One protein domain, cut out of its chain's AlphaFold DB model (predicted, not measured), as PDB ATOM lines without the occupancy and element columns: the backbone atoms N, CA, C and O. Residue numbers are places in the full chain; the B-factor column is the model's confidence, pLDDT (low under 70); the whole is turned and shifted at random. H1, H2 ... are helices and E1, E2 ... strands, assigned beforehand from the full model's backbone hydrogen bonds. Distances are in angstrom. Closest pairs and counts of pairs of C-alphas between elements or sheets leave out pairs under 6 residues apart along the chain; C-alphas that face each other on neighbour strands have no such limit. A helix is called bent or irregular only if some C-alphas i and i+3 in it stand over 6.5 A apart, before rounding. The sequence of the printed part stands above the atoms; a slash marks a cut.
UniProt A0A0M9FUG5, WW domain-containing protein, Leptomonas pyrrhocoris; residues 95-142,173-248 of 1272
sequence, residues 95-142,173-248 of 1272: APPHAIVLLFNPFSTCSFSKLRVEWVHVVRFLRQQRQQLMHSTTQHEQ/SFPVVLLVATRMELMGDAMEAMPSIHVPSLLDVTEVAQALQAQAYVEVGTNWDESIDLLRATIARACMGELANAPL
ATOM      1  N   ALA A  95      18.111  16.667 -58.156       63.66
ATOM      2  CA  ALA A  95      17.075  15.767 -58.653       63.66
ATOM      3  C   ALA A  95      16.713  14.739 -57.563       63.66
ATOM      4  O   ALA A  95      17.567  14.437 -56.725       63.66
ATOM      5  N   PRO A  96      15.487  14.178 -57.560       68.94
ATOM      6  CA  PRO A  96      15.128  13.117 -56.624       68.94
ATOM      7  C   PRO A  96      16.057  11.895 -56.792       68.94
ATOM      8  O   PRO A  96      16.444  11.561 -57.919       68.94
ATOM      9  N   PRO A  97      16.418  11.201 -55.698       80.56
ATOM     10  CA  PRO A  97      17.337  10.068 -55.756       80.56
ATOM     11  C   PRO A  97      16.732   8.909 -56.557       80.56
ATOM     12  O   PRO A  97      15.544   8.624 -56.444       80.56
ATOM     13  N   HIS A  98      17.549   8.201 -57.340       82.19
ATOM     14  CA  HIS A  98      17.088   7.034 -58.110       82.19
ATOM     15  C   HIS A  98      16.925   5.787 -57.218       82.19
ATOM     16  O   HIS A  98      16.056   4.946 -57.453       82.19
ATOM     17  N   ALA A  99      17.729   5.693 -56.155       86.06
ATOM     18  CA  ALA A  99      17.664   4.641 -55.149       86.06
ATOM     19  C   ALA A  99      17.864   5.211 -53.734       86.06
ATOM     20  O   ALA A  99      18.546   6.216 -53.550       86.06
ATOM     21  N   ILE A 100      17.280   4.547 -52.736       88.94
ATOM     22  CA  ILE A 100      17.428   4.831 -51.304       88.94
ATOM     23  C   ILE A 100      18.081   3.598 -50.676       88.94
ATOM     24  O   ILE A 100      17.501   2.513 -50.718       88.94
ATOM     25  N   VAL A 101      19.273   3.745 -50.095       90.44
ATOM     26  CA  VAL A 101      20.011   2.631 -49.475       90.44
ATOM     27  C   VAL A 101      19.887   2.718 -47.957       90.44
ATOM     28  O   VAL A 101      20.423   3.633 -47.339       90.44
ATOM     29  N   LEU A 102      19.184   1.760 -47.353       90.75
ATOM     30  CA  LEU A 102      19.000   1.670 -45.906       90.75
ATOM     31  C   LEU A 102      20.000   0.669 -45.320       90.75
ATOM     32  O   LEU A 102      19.808  -0.544 -45.405       90.75
ATOM     33  N   LEU A 103      21.074   1.199 -44.737       90.19
ATOM     34  CA  LEU A 103      22.085   0.440 -44.000       90.19
ATOM     35  C   LEU A 103      21.622   0.221 -42.554       90.19
ATOM     36  O   LEU A 103      21.293   1.181 -41.857       90.19
ATOM     37  N   PHE A 104      21.626  -1.026 -42.084       88.00
ATOM     38  CA  PHE A 104      21.333  -1.357 -40.687       88.00
ATOM     39  C   PHE A 104      22.213  -2.508 -40.189       88.00
ATOM     40  O   PHE A 104      22.579  -3.405 -40.948       88.00
ATOM     41  N   ASN A 105      22.521  -2.506 -38.892       86.06
ATOM     42  CA  ASN A 105      23.217  -3.616 -38.248       86.06
ATOM     43  C   ASN A 105      22.166  -4.577 -37.656       86.06
ATOM     44  O   ASN A 105      21.483  -4.182 -36.706       86.06
ATOM     45  N   PRO A 106      22.026  -5.822 -38.153       81.12
ATOM     46  CA  PRO A 106      21.022  -6.757 -37.648       81.12
ATOM     47  C   PRO A 106      21.269  -7.174 -36.191       81.12
ATOM     48  O   PRO A 106      20.314  -7.470 -35.484       81.12
ATOM     49  N   PHE A 107      22.514  -7.153 -35.706       81.06
ATOM     50  CA  PHE A 107      22.845  -7.470 -34.312       81.06
ATOM     51  C   PHE A 107      22.512  -6.322 -33.345       81.06
ATOM     52  O   PHE A 107      22.417  -6.534 -32.139       81.06
ATOM     53  N   SER A 108      22.295  -5.102 -33.847       82.62
ATOM     54  CA  SER A 108      21.856  -3.977 -33.025       82.62
ATOM     55  C   SER A 108      20.330  -3.931 -32.965       82.62
ATOM     56  O   SER A 108      19.664  -3.482 -33.900       82.62
ATOM     57  N   THR A 109      19.767  -4.324 -31.821       81.12
ATOM     58  CA  THR A 109      18.325  -4.210 -31.541       81.12
ATOM     59  C   THR A 109      17.815  -2.777 -31.713       81.12
ATOM     60  O   THR A 109      16.701  -2.585 -32.195       81.12
ATOM     61  N   CYS A 110      18.640  -1.769 -31.403       82.69
ATOM     62  CA  CYS A 110      18.356  -0.353 -31.648       82.69
ATOM     63  C   CYS A 110      18.345   0.008 -33.144       82.69
ATOM     64  O   CYS A 110      17.476   0.756 -33.581       82.69
ATOM     65  N   SER A 111      19.274  -0.522 -33.947       84.12
ATOM     66  CA  SER A 111      19.288  -0.292 -35.401       84.12
ATOM     67  C   SER A 111      18.068  -0.937 -36.069       84.12
ATOM     68  O   SER A 111      17.366  -0.289 -36.847       84.12
ATOM     69  N   PHE A 112      17.749  -2.181 -35.698       86.75
ATOM     70  CA  PHE A 112      16.590  -2.892 -36.234       86.75
ATOM     71  C   PHE A 112      15.248  -2.304 -35.762       86.75
ATOM     72  O   PHE A 112      14.304  -2.233 -36.549       86.75
ATOM     73  N   SER A 113      15.145  -1.823 -34.516       86.94
ATOM     74  CA  SER A 113      13.923  -1.167 -34.031       86.94
ATOM     75  C   SER A 113      13.687   0.182 -34.713       86.94
ATOM     76  O   SER A 113      12.567   0.429 -35.159       86.94
ATOM     77  N   LYS A 114      14.729   1.005 -34.909       87.00
ATOM     78  CA  LYS A 114      14.640   2.233 -35.717       87.00
ATOM     79  C   LYS A 114      14.193   1.949 -37.148       87.00
ATOM     80  O   LYS A 114      13.273   2.598 -37.644       87.00
ATOM     81  N   LEU A 115      14.771   0.939 -37.798       88.81
ATOM     82  CA  LEU A 115      14.347   0.514 -39.134       88.81
ATOM     83  C   LEU A 115      12.853   0.120 -39.158       88.81
ATOM     84  O   LEU A 115      12.099   0.611 -39.999       88.81
ATOM     85  N   ARG A 116      12.414  -0.727 -38.212       90.25
ATOM     86  CA  ARG A 116      11.042  -1.266 -38.121       90.25
ATOM     87  C   ARG A 116       9.984  -0.225 -37.733       90.25
ATOM     88  O   ARG A 116       8.834  -0.379 -38.137       90.25
ATOM     89  N   VAL A 117      10.341   0.790 -36.941       89.50
ATOM     90  CA  VAL A 117       9.396   1.765 -36.361       89.50
ATOM     91  C   VAL A 117       9.444   3.122 -37.068       89.50
ATOM     92  O   VAL A 117       8.393   3.650 -37.427       89.50
ATOM     93  N   GLU A 118      10.636   3.680 -37.289       88.94
ATOM     94  CA  GLU A 118      10.826   5.033 -37.834       88.94
ATOM     95  C   GLU A 118      10.821   4.988 -39.373       88.94
ATOM     96  O   GLU A 118       9.937   5.549 -40.027       88.94
ATOM     97  N   TRP A 119      11.757   4.245 -39.973       87.69
ATOM     98  CA  TRP A 119      11.970   4.251 -41.428       87.69
ATOM     99  C   TRP A 119      10.830   3.604 -42.221       87.69
ATOM    100  O   TRP A 119      10.436   4.133 -43.262       87.69
ATOM    101  N   VAL A 120      10.226   2.522 -41.709       90.31
ATOM    102  CA  VAL A 120       8.988   1.944 -42.274       90.31
ATOM    103  C   VAL A 120       7.860   2.978 -42.345       90.31
ATOM    104  O   VAL A 120       7.087   2.966 -43.305       90.31
ATOM    105  N   HIS A 121       7.746   3.879 -41.363       87.19
ATOM    106  CA  HIS A 121       6.718   4.918 -41.381       87.19
ATOM    107  C   HIS A 121       7.045   6.007 -42.411       87.19
ATOM    108  O   HIS A 121       6.210   6.295 -43.269       87.19
ATOM    109  N   VAL A 122       8.267   6.549 -42.385       85.81
ATOM    110  CA  VAL A 122       8.687   7.663 -43.254       85.81
ATOM    111  C   VAL A 122       8.691   7.277 -44.737       85.81
ATOM    112  O   VAL A 122       8.090   7.979 -45.549       85.81
ATOM    113  N   VAL A 123       9.258   6.124 -45.113       87.19
ATOM    114  CA  VAL A 123       9.253   5.657 -46.517       87.19
ATOM    115  C   VAL A 123       7.822   5.434 -47.025       87.19
ATOM    116  O   VAL A 123       7.498   5.765 -48.168       87.19
ATOM    117  N   ARG A 124       6.931   4.915 -46.172       88.69
ATOM    118  CA  ARG A 124       5.521   4.681 -46.515       88.69
ATOM    119  C   ARG A 124       4.722   5.981 -46.631       88.69
ATOM    120  O   ARG A 124       3.879   6.080 -47.519       88.69
ATOM    121  N   PHE A 125       4.999   6.963 -45.776       86.69
ATOM    122  CA  PHE A 125       4.407   8.300 -45.826       86.69
ATOM    123  C   PHE A 125       4.809   9.039 -47.109       86.69
ATOM    124  O   PHE A 125       3.933   9.459 -47.863       86.69
ATOM    125  N   LEU A 126       6.106   9.073 -47.433       83.44
ATOM    126  CA  LEU A 126       6.624   9.687 -48.662       83.44
ATOM    127  C   LEU A 126       6.057   9.018 -49.928       83.44
ATOM    128  O   LEU A 126       5.681   9.708 -50.875       83.44
ATOM    129  N   ARG A 127       5.896   7.683 -49.942       85.88
ATOM    130  CA  ARG A 127       5.176   6.994 -51.033       85.88
ATOM    131  C   ARG A 127       3.723   7.432 -51.152       85.88
ATOM    132  O   ARG A 127       3.259   7.663 -52.265       85.88
ATOM    133  N   GLN A 128       3.004   7.545 -50.036       87.00
ATOM    134  CA  GLN A 128       1.606   7.979 -50.042       87.00
ATOM    135  C   GLN A 128       1.462   9.433 -50.502       87.00
ATOM    136  O   GLN A 128       0.556   9.725 -51.279       87.00
ATOM    137  N   GLN A 129       2.371  10.324 -50.099       83.06
ATOM    138  CA  GLN A 129       2.413  11.703 -50.589       83.06
ATOM    139  C   GLN A 129       2.706  11.760 -52.089       83.06
ATOM    140  O   GLN A 129       1.936  12.382 -52.816       83.06
ATOM    141  N   ARG A 130       3.729  11.054 -52.591       81.81
ATOM    142  CA  ARG A 130       4.016  11.036 -54.035       81.81
ATOM    143  C   ARG A 130       2.877  10.414 -54.849       81.81
ATOM    144  O   ARG A 130       2.552  10.933 -55.909       81.81
ATOM    145  N   GLN A 131       2.198   9.383 -54.345       83.56
ATOM    146  CA  GLN A 131       0.982   8.846 -54.976       83.56
ATOM    147  C   GLN A 131      -0.158   9.878 -55.010       83.56
ATOM    148  O   GLN A 131      -0.804  10.040 -56.044       83.56
ATOM    149  N   GLN A 132      -0.388  10.624 -53.925       82.88
ATOM    150  CA  GLN A 132      -1.377  11.712 -53.896       82.88
ATOM    151  C   GLN A 132      -1.009  12.853 -54.857       82.88
ATOM    152  O   GLN A 132      -1.880  13.342 -55.576       82.88
ATOM    153  N   LEU A 133       0.271  13.230 -54.926       78.94
ATOM    154  CA  LEU A 133       0.782  14.227 -55.866       78.94
ATOM    155  C   LEU A 133       0.574  13.769 -57.312       78.94
ATOM    156  O   LEU A 133      -0.062  14.500 -58.064       78.94
ATOM    157  N   MET A 134       0.981  12.548 -57.674       77.31
ATOM    158  CA  MET A 134       0.777  11.981 -59.016       77.31
ATOM    159  C   MET A 134      -0.709  11.874 -59.394       77.31
ATOM    160  O   MET A 134      -1.085  12.151 -60.532       77.31
ATOM    161  N   HIS A 135      -1.597  11.543 -58.451       80.56
ATOM    162  CA  HIS A 135      -3.042  11.595 -58.691       80.56
ATOM    163  C   HIS A 135      -3.562  13.031 -58.878       80.56
ATOM    164  O   HIS A 135      -4.461  13.250 -59.687       80.56
ATOM    165  N   SER A 136      -2.988  14.022 -58.191       77.62
ATOM    166  CA  SER A 136      -3.361  15.430 -58.368       77.62
ATOM    167  C   SER A 136      -2.837  16.033 -59.679       77.62
ATOM    168  O   SER A 136      -3.568  16.773 -60.335       77.62
ATOM    169  N   THR A 137      -1.621  15.683 -60.115       75.50
ATOM    170  CA  THR A 137      -1.042  16.158 -61.383       75.50
ATOM    171  C   THR A 137      -1.729  15.513 -62.578       75.50
ATOM    172  O   THR A 137      -2.103  16.229 -63.498       75.50
ATOM    173  N   THR A 138      -2.008  14.206 -62.544       76.38
ATOM    174  CA  THR A 138      -2.777  13.531 -63.608       76.38
ATOM    175  C   THR A 138      -4.217  14.044 -63.704       76.38
ATOM    176  O   THR A 138      -4.704  14.272 -64.813       76.38
ATOM    177  N   GLN A 139      -4.887  14.334 -62.579       76.88
ATOM    178  CA  GLN A 139      -6.175  15.042 -62.597       76.88
ATOM    179  C   GLN A 139      -6.047  16.466 -63.149       76.88
ATOM    180  O   GLN A 139      -6.888  16.889 -63.947       76.88
ATOM    181  N   HIS A 140      -5.001  17.209 -62.774       73.31
ATOM    182  CA  HIS A 140      -4.809  18.561 -63.285       73.31
ATOM    183  C   HIS A 140      -4.510  18.563 -64.789       73.31
ATOM    184  O   HIS A 140      -5.134  19.332 -65.515       73.31
ATOM    185  N   GLU A 141      -3.673  17.654 -65.289       76.81
ATOM    186  CA  GLU A 141      -3.449  17.458 -66.720       76.81
ATOM    187  C   GLU A 141      -4.724  17.071 -67.465       76.81
ATOM    188  O   GLU A 141      -4.981  17.626 -68.528       76.81
ATOM    189  N   GLN A 142      -5.548  16.161 -66.934       75.50
ATOM    190  CA  GLN A 142      -6.839  15.846 -67.555       75.50
ATOM    191  C   GLN A 142      -7.751  17.083 -67.592       75.50
ATOM    192  O   GLN A 142      -8.358  17.362 -68.625       75.50
ATOM    193  N   SER A 173       8.135   6.670 -61.278       70.44
ATOM    194  CA  SER A 173       8.581   5.626 -60.342       70.44
ATOM    195  C   SER A 173       9.137   6.176 -59.013       70.44
ATOM    196  O   SER A 173      10.012   7.046 -58.985       70.44
ATOM    197  N   PHE A 174       8.634   5.672 -57.876       83.12
ATOM    198  CA  PHE A 174       9.221   5.957 -56.556       83.12
ATOM    199  C   PHE A 174      10.618   5.315 -56.450       83.12
ATOM    200  O   PHE A 174      10.777   4.205 -56.963       83.12
ATOM    201  N   PRO A 175      11.605   5.940 -55.771       86.25
ATOM    202  CA  PRO A 175      12.981   5.449 -55.776       86.25
ATOM    203  C   PRO A 175      13.111   4.005 -55.283       86.25
ATOM    204  O   PRO A 175      12.406   3.577 -54.361       86.25
ATOM    205  N   VAL A 176      14.042   3.263 -55.880       89.00
ATOM    206  CA  VAL A 176      14.294   1.859 -55.529       89.00
ATOM    207  C   VAL A 176      14.863   1.793 -54.110       89.00
ATOM    208  O   VAL A 176      15.936   2.327 -53.845       89.00
ATOM    209  N   VAL A 177      14.159   1.144 -53.183       90.19
ATOM    210  CA  VAL A 177      14.621   0.976 -51.801       90.19
ATOM    211  C   VAL A 177      15.443  -0.307 -51.715       90.19
ATOM    212  O   VAL A 177      14.940  -1.408 -51.948       90.19
ATOM    213  N   LEU A 178      16.716  -0.157 -51.366       91.06
ATOM    214  CA  LEU A 178      17.649  -1.245 -51.107       91.06
ATOM    215  C   LEU A 178      17.847  -1.380 -49.600       91.06
ATOM    216  O   LEU A 178      18.180  -0.401 -48.933       91.06
ATOM    217  N   LEU A 179      17.662  -2.587 -49.065       91.94
ATOM    218  CA  LEU A 179      17.909  -2.871 -47.653       91.94
ATOM    219  C   LEU A 179      19.228  -3.636 -47.499       91.94
ATOM    220  O   LEU A 179      19.405  -4.696 -48.100       91.94
ATOM    221  N   VAL A 180      20.150  -3.097 -46.700       90.19
ATOM    222  CA  VAL A 180      21.522  -3.605 -46.584       90.19
ATOM    223  C   VAL A 180      21.850  -3.905 -45.123       90.19
ATOM    224  O   VAL A 180      21.982  -2.995 -44.305       90.19
ATOM    225  N   ALA A 181      21.986  -5.190 -44.798       87.62
ATOM    226  CA  ALA A 181      22.384  -5.655 -43.474       87.62
ATOM    227  C   ALA A 181      23.911  -5.738 -43.373       87.62
ATOM    228  O   ALA A 181      24.536  -6.523 -44.087       87.62
ATOM    229  N   THR A 182      24.527  -4.976 -42.471       83.81
ATOM    230  CA  THR A 182      25.975  -5.029 -42.230       83.81
ATOM    231  C   THR A 182      26.311  -6.069 -41.162       83.81
ATOM    232  O   THR A 182      26.312  -5.778 -39.967       83.81
ATOM    233  N   ARG A 183      26.629  -7.307 -41.573       71.00
ATOM    234  CA  ARG A 183      27.099  -8.378 -40.670       71.00
ATOM    235  C   ARG A 183      28.615  -8.288 -40.413       71.00
ATOM    236  O   ARG A 183      29.317  -9.296 -40.434       71.00
ATOM    237  N   MET A 184      29.108  -7.072 -40.182       57.72
ATOM    238  CA  MET A 184      30.517  -6.799 -39.894       57.72
ATOM    239  C   MET A 184      30.877  -7.227 -38.471       57.72
ATOM    240  O   MET A 184      30.309  -6.691 -37.522       57.72
ATOM    241  N   GLU A 185      31.833  -8.158 -38.375       51.94
ATOM    242  CA  GLU A 185      32.750  -8.469 -37.252       51.94
ATOM    243  C   GLU A 185      32.137  -8.871 -35.896       51.94
ATOM    244  O   GLU A 185      32.514  -9.904 -35.346       51.94
ATOM    245  N   LEU A 186      31.115  -8.163 -35.413       50.47
ATOM    246  CA  LEU A 186      30.380  -8.404 -34.166       50.47
ATOM    247  C   LEU A 186      29.841  -9.832 -33.996       50.47
ATOM    248  O   LEU A 186      29.479 -10.197 -32.888       50.47
ATOM    249  N   MET A 187      29.772 -10.657 -35.045       53.03
ATOM    250  CA  MET A 187      29.375 -12.065 -34.909       53.03
ATOM    251  C   MET A 187      30.453 -12.940 -34.235       53.03
ATOM    252  O   MET A 187      30.144 -14.062 -33.838       53.03
ATOM    253  N   GLY A 188      31.689 -12.446 -34.082       56.78
ATOM    254  CA  GLY A 188      32.666 -12.998 -33.139       56.78
ATOM    255  C   GLY A 188      32.305 -12.594 -31.710       56.78
ATOM    256  O   GLY A 188      31.772 -13.399 -30.946       56.78
ATOM    257  N   ASP A 189      32.508 -11.316 -31.391       51.19
ATOM    258  CA  ASP A 189      32.343 -10.746 -30.047       51.19
ATOM    259  C   ASP A 189      30.960 -11.023 -29.424       51.19
ATOM    260  O   ASP A 189      30.865 -11.336 -28.240       51.19
ATOM    261  N   ALA A 190      29.873 -10.975 -30.204       53.94
ATOM    262  CA  ALA A 190      28.511 -11.232 -29.723       53.94
ATOM    263  C   ALA A 190      28.183 -12.717 -29.482       53.94
ATOM    264  O   ALA A 190      27.135 -13.008 -28.903       53.94
ATOM    265  N   MET A 191      29.030 -13.657 -29.923       56.44
ATOM    266  CA  MET A 191      28.935 -15.060 -29.497       56.44
ATOM    267  C   MET A 191      29.727 -15.337 -28.214       56.44
ATOM    268  O   MET A 191      29.408 -16.299 -27.516       56.44
ATOM    269  N   GLU A 192      30.719 -14.507 -27.878       58.28
ATOM    270  CA  GLU A 192      31.446 -14.592 -26.602       58.28
ATOM    271  C   GLU A 192      30.777 -13.753 -25.495       58.28
ATOM    272  O   GLU A 192      30.805 -14.127 -24.320       58.28
ATOM    273  N   ALA A 193      30.100 -12.659 -25.856       54.84
ATOM    274  CA  ALA A 193      29.342 -11.823 -24.935       54.84
ATOM    275  C   ALA A 193      28.032 -12.494 -24.475       54.84
ATOM    276  O   ALA A 193      27.050 -12.575 -25.213       54.84
ATOM    277  N   MET A 194      27.976 -12.894 -23.201       52.72
ATOM    278  CA  MET A 194      26.700 -13.067 -22.498       52.72
ATOM    279  C   MET A 194      26.236 -11.721 -21.912       52.72
ATOM    280  O   MET A 194      27.062 -11.007 -21.341       52.72
ATOM    281  N   PRO A 195      24.934 -11.371 -21.976       59.81
ATOM    282  CA  PRO A 195      23.802 -12.192 -22.417       59.81
ATOM    283  C   PRO A 195      23.652 -12.284 -23.944       59.81
ATOM    284  O   PRO A 195      24.021 -11.373 -24.677       59.81
ATOM    285  N   SER A 196      23.028 -13.371 -24.408       63.56
ATOM    286  CA  SER A 196      22.791 -13.646 -25.830       63.56
ATOM    287  C   SER A 196      22.041 -12.508 -26.533       63.56
ATOM    288  O   SER A 196      20.864 -12.264 -26.242       63.56
ATOM    289  N   ILE A 197      22.693 -11.855 -27.495       69.31
ATOM    290  CA  ILE A 197      22.080 -10.791 -28.295       69.31
ATOM    291  C   ILE A 197      20.950 -11.375 -29.155       69.31
ATOM    292  O   ILE A 197      21.136 -12.359 -29.875       69.31
ATOM    293  N   HIS A 198      19.761 -10.770 -29.090       72.44
ATOM    294  CA  HIS A 198      18.609 -11.201 -29.879       72.44
ATOM    295  C   HIS A 198      18.775 -10.801 -31.351       72.44
ATOM    296  O   HIS A 198      18.425  -9.692 -31.753       72.44
ATOM    297  N   VAL A 199      19.311 -11.724 -32.151       77.50
ATOM    298  CA  VAL A 199      19.399 -11.583 -33.608       77.50
ATOM    299  C   VAL A 199      17.985 -11.699 -34.206       77.50
ATOM    300  O   VAL A 199      17.326 -12.717 -33.971       77.50
ATOM    301  N   PRO A 200      17.497 -10.704 -34.974       79.38
ATOM    302  CA  PRO A 200      16.198 -10.778 -35.629       79.38
ATOM    303  C   PRO A 200      16.197 -11.912 -36.655       79.38
ATOM    304  O   PRO A 200      17.193 -12.157 -37.341       79.38
ATOM    305  N   SER A 201      15.074 -12.618 -36.772       83.00
ATOM    306  CA  SER A 201      14.985 -13.734 -37.711       83.00
ATOM    307  C   SER A 201      14.972 -13.238 -39.162       83.00
ATOM    308  O   SER A 201      14.578 -12.106 -39.449       83.00
ATOM    309  N   LEU A 202      15.329 -14.107 -40.115       78.69
ATOM    310  CA  LEU A 202      15.173 -13.789 -41.542       78.69
ATOM    311  C   LEU A 202      13.713 -13.428 -41.883       78.69
ATOM    312  O   LEU A 202      13.484 -12.600 -42.761       78.69
ATOM    313  N   LEU A 203      12.737 -13.989 -41.154       84.12
ATOM    314  CA  LEU A 203      11.328 -13.619 -41.276       84.12
ATOM    315  C   LEU A 203      11.097 -12.164 -40.848       84.12
ATOM    316  O   LEU A 203      10.585 -11.403 -41.663       84.12
ATOM    317  N   ASP A 204      11.549 -11.745 -39.659       84.81
ATOM    318  CA  ASP A 204      11.448 -10.348 -39.197       84.81
ATOM    319  C   ASP A 204      12.074  -9.370 -40.201       84.81
ATOM    320  O   ASP A 204      11.493  -8.328 -40.513       84.81
ATOM    321  N   VAL A 205      13.250  -9.707 -40.742       85.19
ATOM    322  CA  VAL A 205      13.924  -8.866 -41.740       85.19
ATOM    323  C   VAL A 205      13.132  -8.825 -43.052       85.19
ATOM    324  O   VAL A 205      12.985  -7.750 -43.632       85.19
ATOM    325  N   THR A 206      12.546  -9.941 -43.500       83.62
ATOM    326  CA  THR A 206      11.668  -9.939 -44.686       83.62
ATOM    327  C   THR A 206      10.337  -9.218 -44.456       83.62
ATOM    328  O   THR A 206       9.862  -8.570 -45.384       83.62
ATOM    329  N   GLU A 207       9.759  -9.238 -43.248       88.81
ATOM    330  CA  GLU A 207       8.587  -8.418 -42.902       88.81
ATOM    331  C   GLU A 207       8.915  -6.927 -43.016       88.81
ATOM    332  O   GLU A 207       8.159  -6.168 -43.622       88.81
ATOM    333  N   VAL A 208      10.060  -6.504 -42.470       89.31
ATOM    334  CA  VAL A 208      10.516  -5.109 -42.542       89.31
ATOM    335  C   VAL A 208      10.845  -4.712 -43.984       89.31
ATOM    336  O   VAL A 208      10.413  -3.650 -44.429       89.31
ATOM    337  N   ALA A 209      11.506  -5.578 -44.757       88.38
ATOM    338  CA  ALA A 209      11.757  -5.360 -46.181       88.38
ATOM    339  C   ALA A 209      10.453  -5.240 -46.994       88.38
ATOM    340  O   ALA A 209      10.334  -4.346 -47.829       88.38
ATOM    341  N   GLN A 210       9.443  -6.075 -46.725       88.31
ATOM    342  CA  GLN A 210       8.122  -5.983 -47.362       88.31
ATOM    343  C   GLN A 210       7.354  -4.725 -46.931       88.31
ATOM    344  O   GLN A 210       6.713  -4.086 -47.764       88.31
ATOM    345  N   ALA A 211       7.447  -4.318 -45.662       88.69
ATOM    346  CA  ALA A 211       6.837  -3.087 -45.158       88.69
ATOM    347  C   ALA A 211       7.483  -1.823 -45.762       88.69
ATOM    348  O   ALA A 211       6.775  -0.866 -46.080       88.69
ATOM    349  N   LEU A 212       8.800  -1.858 -45.992       89.25
ATOM    350  CA  LEU A 212       9.567  -0.882 -46.776       89.25
ATOM    351  C   LEU A 212       9.368  -1.034 -48.294       89.25
ATOM    352  O   LEU A 212       9.835  -0.180 -49.046       89.25
ATOM    353  N   GLN A 213       8.690  -2.089 -48.760       89.88
ATOM    354  CA  GLN A 213       8.628  -2.541 -50.161       89.88
ATOM    355  C   GLN A 213       9.997  -2.424 -50.860       89.88
ATOM    356  O   GLN A 213      10.110  -1.824 -51.927       89.88
ATOM    357  N   ALA A 214      11.043  -2.916 -50.194       88.38
ATOM    358  CA  ALA A 214      12.396  -2.945 -50.726       88.38
ATOM    359  C   ALA A 214      12.482  -3.941 -51.890       88.38
ATOM    360  O   ALA A 214      11.929  -5.040 -51.817       88.38
ATOM    361  N   GLN A 215      13.178  -3.567 -52.960       89.19
ATOM    362  CA  GLN A 215      13.304  -4.394 -54.162       89.19
ATOM    363  C   GLN A 215      14.440  -5.426 -54.060       89.19
ATOM    364  O   GLN A 215      14.390  -6.477 -54.701       89.19
ATOM    365  N   ALA A 216      15.446  -5.178 -53.218       87.75
ATOM    366  CA  ALA A 216      16.489  -6.154 -52.912       87.75
ATOM    367  C   ALA A 216      16.952  -6.068 -51.451       87.75
ATOM    368  O   ALA A 216      16.890  -5.013 -50.815       87.75
ATOM    369  N   TYR A 217      17.438  -7.207 -50.956       88.38
ATOM    370  CA  TYR A 217      18.072  -7.366 -49.656       88.38
ATOM    371  C   TYR A 217      19.474  -7.955 -49.839       88.38
ATOM    372  O   TYR A 217      19.636  -9.033 -50.423       88.38
ATOM    373  N   VAL A 218      20.480  -7.239 -49.339       86.31
ATOM    374  CA  VAL A 218      21.895  -7.630 -49.383       86.31
ATOM    375  C   VAL A 218      22.392  -7.756 -47.948       86.31
ATOM    376  O   VAL A 218      22.235  -6.821 -47.166       86.31
ATOM    377  N   GLU A 219      23.012  -8.881 -47.593       83.44
ATOM    378  CA  GLU A 219      23.760  -8.978 -46.335       83.44
ATOM    379  C   GLU A 219      25.241  -8.906 -46.662       83.44
ATOM    380  O   GLU A 219      25.790  -9.820 -47.277       83.44
ATOM    381  N   VAL A 220      25.870  -7.813 -46.247       82.56
ATOM    382  CA  VAL A 220      27.313  -7.621 -46.342       82.56
ATOM    383  C   VAL A 220      27.954  -8.548 -45.316       82.56
ATOM    384  O   VAL A 220      27.688  -8.419 -44.117       82.56
ATOM    385  N   GLY A 221      28.709  -9.533 -45.802       75.81
ATOM    386  CA  GLY A 221      29.348 -10.558 -44.984       75.81
ATOM    387  C   GLY A 221      30.676 -10.097 -44.388       75.81
ATOM    388  O   GLY A 221      31.086  -8.950 -44.544       75.81
ATOM    389  N   THR A 222      31.379 -11.024 -43.735       68.31
ATOM    390  CA  THR A 222      32.723 -10.781 -43.187       68.31
ATOM    391  C   THR A 222      33.789 -10.599 -44.268       68.31
ATOM    392  O   THR A 222      34.793  -9.945 -44.011       68.31
ATOM    393  N   ASN A 223      33.582 -11.138 -45.477       76.44
ATOM    394  CA  ASN A 223      34.434 -10.827 -46.622       76.44
ATOM    395  C   ASN A 223      33.945  -9.530 -47.281       76.44
ATOM    396  O   ASN A 223      33.029  -9.531 -48.114       76.44
ATOM    397  N   TRP A 224      34.507  -8.411 -46.823       73.38
ATOM    398  CA  TRP A 224      34.064  -7.064 -47.179       73.38
ATOM    399  C   TRP A 224      34.230  -6.784 -48.679       73.38
ATOM    400  O   TRP A 224      33.293  -6.276 -49.286       73.38
ATOM    401  N   ASP A 225      35.333  -7.197 -49.311       73.75
ATOM    402  CA  ASP A 225      35.605  -6.906 -50.729       73.75
ATOM    403  C   ASP A 225      34.610  -7.584 -51.690       73.75
ATOM    404  O   ASP A 225      33.999  -6.911 -52.524       73.75
ATOM    405  N   GLU A 226      34.350  -8.888 -51.522       74.31
ATOM    406  CA  GLU A 226      33.305  -9.604 -52.283       74.31
ATOM    407  C   GLU A 226      31.918  -8.972 -52.073       74.31
ATOM    408  O   GLU A 226      31.114  -8.849 -53.003       74.31
ATOM    409  N   SER A 227      31.644  -8.537 -50.840       77.75
ATOM    410  CA  SER A 227      30.373  -7.921 -50.467       77.75
ATOM    411  C   SER A 227      30.218  -6.498 -51.019       77.75
ATOM    412  O   SER A 227      29.101  -6.105 -51.366       77.75
ATOM    413  N   ILE A 228      31.308  -5.728 -51.139       79.00
ATOM    414  CA  ILE A 228      31.317  -4.402 -51.768       79.00
ATOM    415  C   ILE A 228      30.935  -4.522 -53.238       79.00
ATOM    416  O   ILE A 228      30.077  -3.769 -53.690       79.00
ATOM    417  N   ASP A 229      31.551  -5.427 -54.000       80.31
ATOM    418  CA  ASP A 229      31.289  -5.505 -55.441       80.31
ATOM    419  C   ASP A 229      29.877  -6.035 -55.736       80.31
ATOM    420  O   ASP A 229      29.201  -5.529 -56.637       80.31
ATOM    421  N   LEU A 230      29.353  -6.933 -54.892       80.12
ATOM    422  CA  LEU A 230      27.938  -7.314 -54.903       80.12
ATOM    423  C   LEU A 230      27.007  -6.127 -54.585       80.12
ATOM    424  O   LEU A 230      25.976  -5.945 -55.245       80.12
ATOM    425  N   LEU A 231      27.362  -5.291 -53.603       83.00
ATOM    426  CA  LEU A 231      26.604  -4.094 -53.231       83.00
ATOM    427  C   LEU A 231      26.649  -3.023 -54.334       83.00
ATOM    428  O   LEU A 231      25.600  -2.498 -54.706       83.00
ATOM    429  N   ARG A 232      27.824  -2.749 -54.918       82.88
ATOM    430  CA  ARG A 232      28.021  -1.852 -56.072       82.88
ATOM    431  C   ARG A 232      27.171  -2.291 -57.257       82.88
ATOM    432  O   ARG A 232      26.421  -1.479 -57.795       82.88
ATOM    433  N   ALA A 233      27.226  -3.573 -57.622       82.81
ATOM    434  CA  ALA A 233      26.405  -4.129 -58.692       82.81
ATOM    435  C   ALA A 233      24.902  -3.992 -58.389       82.81
ATOM    436  O   ALA A 233      24.125  -3.615 -59.263       82.81
ATOM    437  N   THR A 234      24.479  -4.232 -57.144       83.44
ATOM    438  CA  THR A 234      23.069  -4.089 -56.744       83.44
ATOM    439  C   THR A 234      22.597  -2.629 -56.799       83.44
ATOM    440  O   THR A 234      21.499  -2.368 -57.288       83.44
ATOM    441  N   ILE A 235      23.431  -1.672 -56.374       84.38
ATOM    442  CA  ILE A 235      23.150  -0.230 -56.473       84.38
ATOM    443  C   ILE A 235      23.087   0.212 -57.941       84.38
ATOM    444  O   ILE A 235      22.121   0.864 -58.328       84.38
ATOM    445  N   ALA A 236      24.035  -0.200 -58.787       83.00
ATOM    446  CA  ALA A 236      24.010   0.114 -60.217       83.00
ATOM    447  C   ALA A 236      22.721  -0.396 -60.890       83.00
ATOM    448  O   ALA A 236      22.048   0.359 -61.590       83.00
ATOM    449  N   ARG A 237      22.308  -1.640 -60.608       82.19
ATOM    450  CA  ARG A 237      21.051  -2.221 -61.122       82.19
ATOM    451  C   ARG A 237      19.789  -1.558 -60.552       82.19
ATOM    452  O   ARG A 237      18.747  -1.582 -61.203       82.19
ATOM    453  N   ALA A 238      19.860  -0.940 -59.371       82.75
ATOM    454  CA  ALA A 238      18.791  -0.086 -58.855       82.75
ATOM    455  C   ALA A 238      18.714   1.247 -59.617       82.75
ATOM    456  O   ALA A 238      17.637   1.628 -60.065       82.75
ATOM    457  N   CYS A 239      19.851   1.919 -59.821       79.69
ATOM    458  CA  CYS A 239      19.934   3.183 -60.559       79.69
ATOM    459  C   CYS A 239      19.539   3.039 -62.040       79.69
ATOM    460  O   CYS A 239      18.904   3.938 -62.582       79.69
ATOM    461  N   MET A 240      19.844   1.900 -62.672       81.06
ATOM    462  CA  MET A 240      19.391   1.551 -64.029       81.06
ATOM    463  C   MET A 240      17.924   1.076 -64.092       81.06
ATOM    464  O   MET A 240      17.440   0.708 -65.157       81.06
ATOM    465  N   GLY A 241      17.204   1.041 -62.965       79.62
ATOM    466  CA  GLY A 241      15.790   0.656 -62.905       79.62
ATOM    467  C   GLY A 241      15.498  -0.845 -63.041       79.62
ATOM    468  O   GLY A 241      14.351  -1.244 -62.848       79.62
ATOM    469  N   GLU A 242      16.497  -1.700 -63.293       81.50
ATOM    470  CA  GLU A 242      16.312  -3.157 -63.452       81.50
ATOM    471  C   GLU A 242      15.608  -3.807 -62.252       81.50
ATOM    472  O   GLU A 242      14.845  -4.762 -62.406       81.50
ATOM    473  N   LEU A 243      15.861  -3.293 -61.044       81.06
ATOM    474  CA  LEU A 243      15.264  -3.813 -59.816       81.06
ATOM    475  C   LEU A 243      13.847  -3.286 -59.548       81.06
ATOM    476  O   LEU A 243      13.167  -3.854 -58.701       81.06
ATOM    477  N   ALA A 244      13.357  -2.260 -60.257       75.25
ATOM    478  CA  ALA A 244      12.078  -1.603 -59.952       75.25
ATOM    479  C   ALA A 244      10.866  -2.559 -59.966       75.25
ATOM    480  O   ALA A 244       9.945  -2.389 -59.168       75.25
ATOM    481  N   ASN A 245      10.905  -3.581 -60.830       72.12
ATOM    482  CA  ASN A 245       9.869  -4.611 -60.980       72.12
ATOM    483  C   ASN A 245      10.275  -5.986 -60.404       72.12
ATOM    484  O   ASN A 245       9.565  -6.972 -60.609       72.12
ATOM    485  N   ALA A 246      11.418  -6.088 -59.719       64.81
ATOM    486  CA  ALA A 246      11.890  -7.353 -59.168       64.81
ATOM    487  C   ALA A 246      11.143  -7.714 -57.863       64.81
ATOM    488  O   ALA A 246      10.960  -6.848 -57.003       64.81
ATOM    489  N   PRO A 247      10.744  -8.986 -57.653       66.94
ATOM    490  CA  PRO A 247      10.388  -9.459 -56.317       66.94
ATOM    491  C   PRO A 247      11.636  -9.425 -55.422       66.94
ATOM    492  O   PRO A 247      12.730  -9.673 -55.921       66.94
ATOM    493  N   LEU A 248      11.464  -9.162 -54.118       73.19
ATOM    494  CA  LEU A 248      12.544  -8.983 -53.131       73.19
ATOM    495  C   LEU A 248      13.682 -10.010 -53.299       73.19
ATOM    496  O   LEU A 248      13.582 -11.148 -52.833       73.19
TER     497      LEU A 248
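Overview. This is residues 95 to 142 and 173 to 248 of the 1272 residues of the protein "WW domain-containing protein" of Leptomonas pyrrhocoris (UniProt A0A0M9FUG5). A small sheet of three parallel strands, E1, E2 and E3, has H4 packed along one face and the shorter H3 over the opposite face. The long H1 runs beside H3, grazes the sheet with its residues 110 to 123, and sticks out as an arm with its residues 132 to 142, while residues 191 to 196, of which 191 to 192 belong to H2, stick out at the far end. The printed part has 124 residues with four named helices and three named strands, in the order E1 H1 E2 H2 H3 E3 H4, a mixed class of helices and strands; the sheet runs E1 E2 E3. It is only just loose, close to compact, with a radius of gyration of the C-alphas of 16.9 A, and spans 64 by 30 by 24 A, a length that the arm and the loop extend beyond a body of 44 by 30 by 24 A.

Along the chain. E1 is residues 99 to 104, 16.1 A long, beginning at C-alpha 99 (17.664, 4.641, -55.149). E2 is residues 176 to 182, 19.0 A, and E3 is residues 216 to 220, 12.7 A. H4, residues 224 to 239, is 22.0 A long and ends at C-alpha 239 (19.934, 3.183, -60.559). H3 is residues 202 to 211, 14.0 A, and H2 is residues 189 to 192, 5.2 A. H1, residues 109 to 142, is 48.3 A long and ends at C-alpha 142 (-6.839, 15.846, -67.555); it is neither bent nor irregular, but only just: C-alphas 116 and 119 are 6.5 A apart.

Arrangement. E2 is the inner strand, parallel to E1 at 22 degrees, with N 102 and O 178 2.9 A apart, within hydrogen-bond range. E2 and E3 are parallel at 23 degrees, with N 220 and O 181 at 2.8 A. H4 is on the sheet at a height of 9.0 A, over E2 and only just over E3, where 3 of its C-alphas fall; it runs along the strands, at 2 degrees to E2 on the local plane. Its closest C-alphas to E3 are those of Ser 227 and Val 220, 5.1 A apart. H3 is on the opposite face at a height of 10.1 A, only just over E2 and E3, with 3 C-alphas falling on each. E2, H2, H3 and E3 form a strand-helix-strand unit, two parallel neighbour strands with helices between, and its crossover is right-handed. H1 touches H3 with residues 115 to 124 alone, at a shallow tilt of 27 degrees, the same way; the closest C-alphas are those of Arg 116 and Val 208, 5.9 A. H2 is not on the sheet and is apart from H1, H3 and H4. Every O i to N i+4 pair is within hydrogen-bond range in H3 and H4, 27 of 30 are in H1, and H2 is too short for such a pair.

Size, cuts and confidence. The two C-alphas farthest apart, those of Gln 142 and Glu 192, are 63.8 A apart. Residues 143 to 172 are not printed, and C-alphas 142 and 173 are 19.9 A apart across the cut. Of the links that are printed whole, none is long. The mean pLDDT of the printed part is 79.5; it is under 70 at residues 95 to 96, 184 to 197, 222 and 246 to 247.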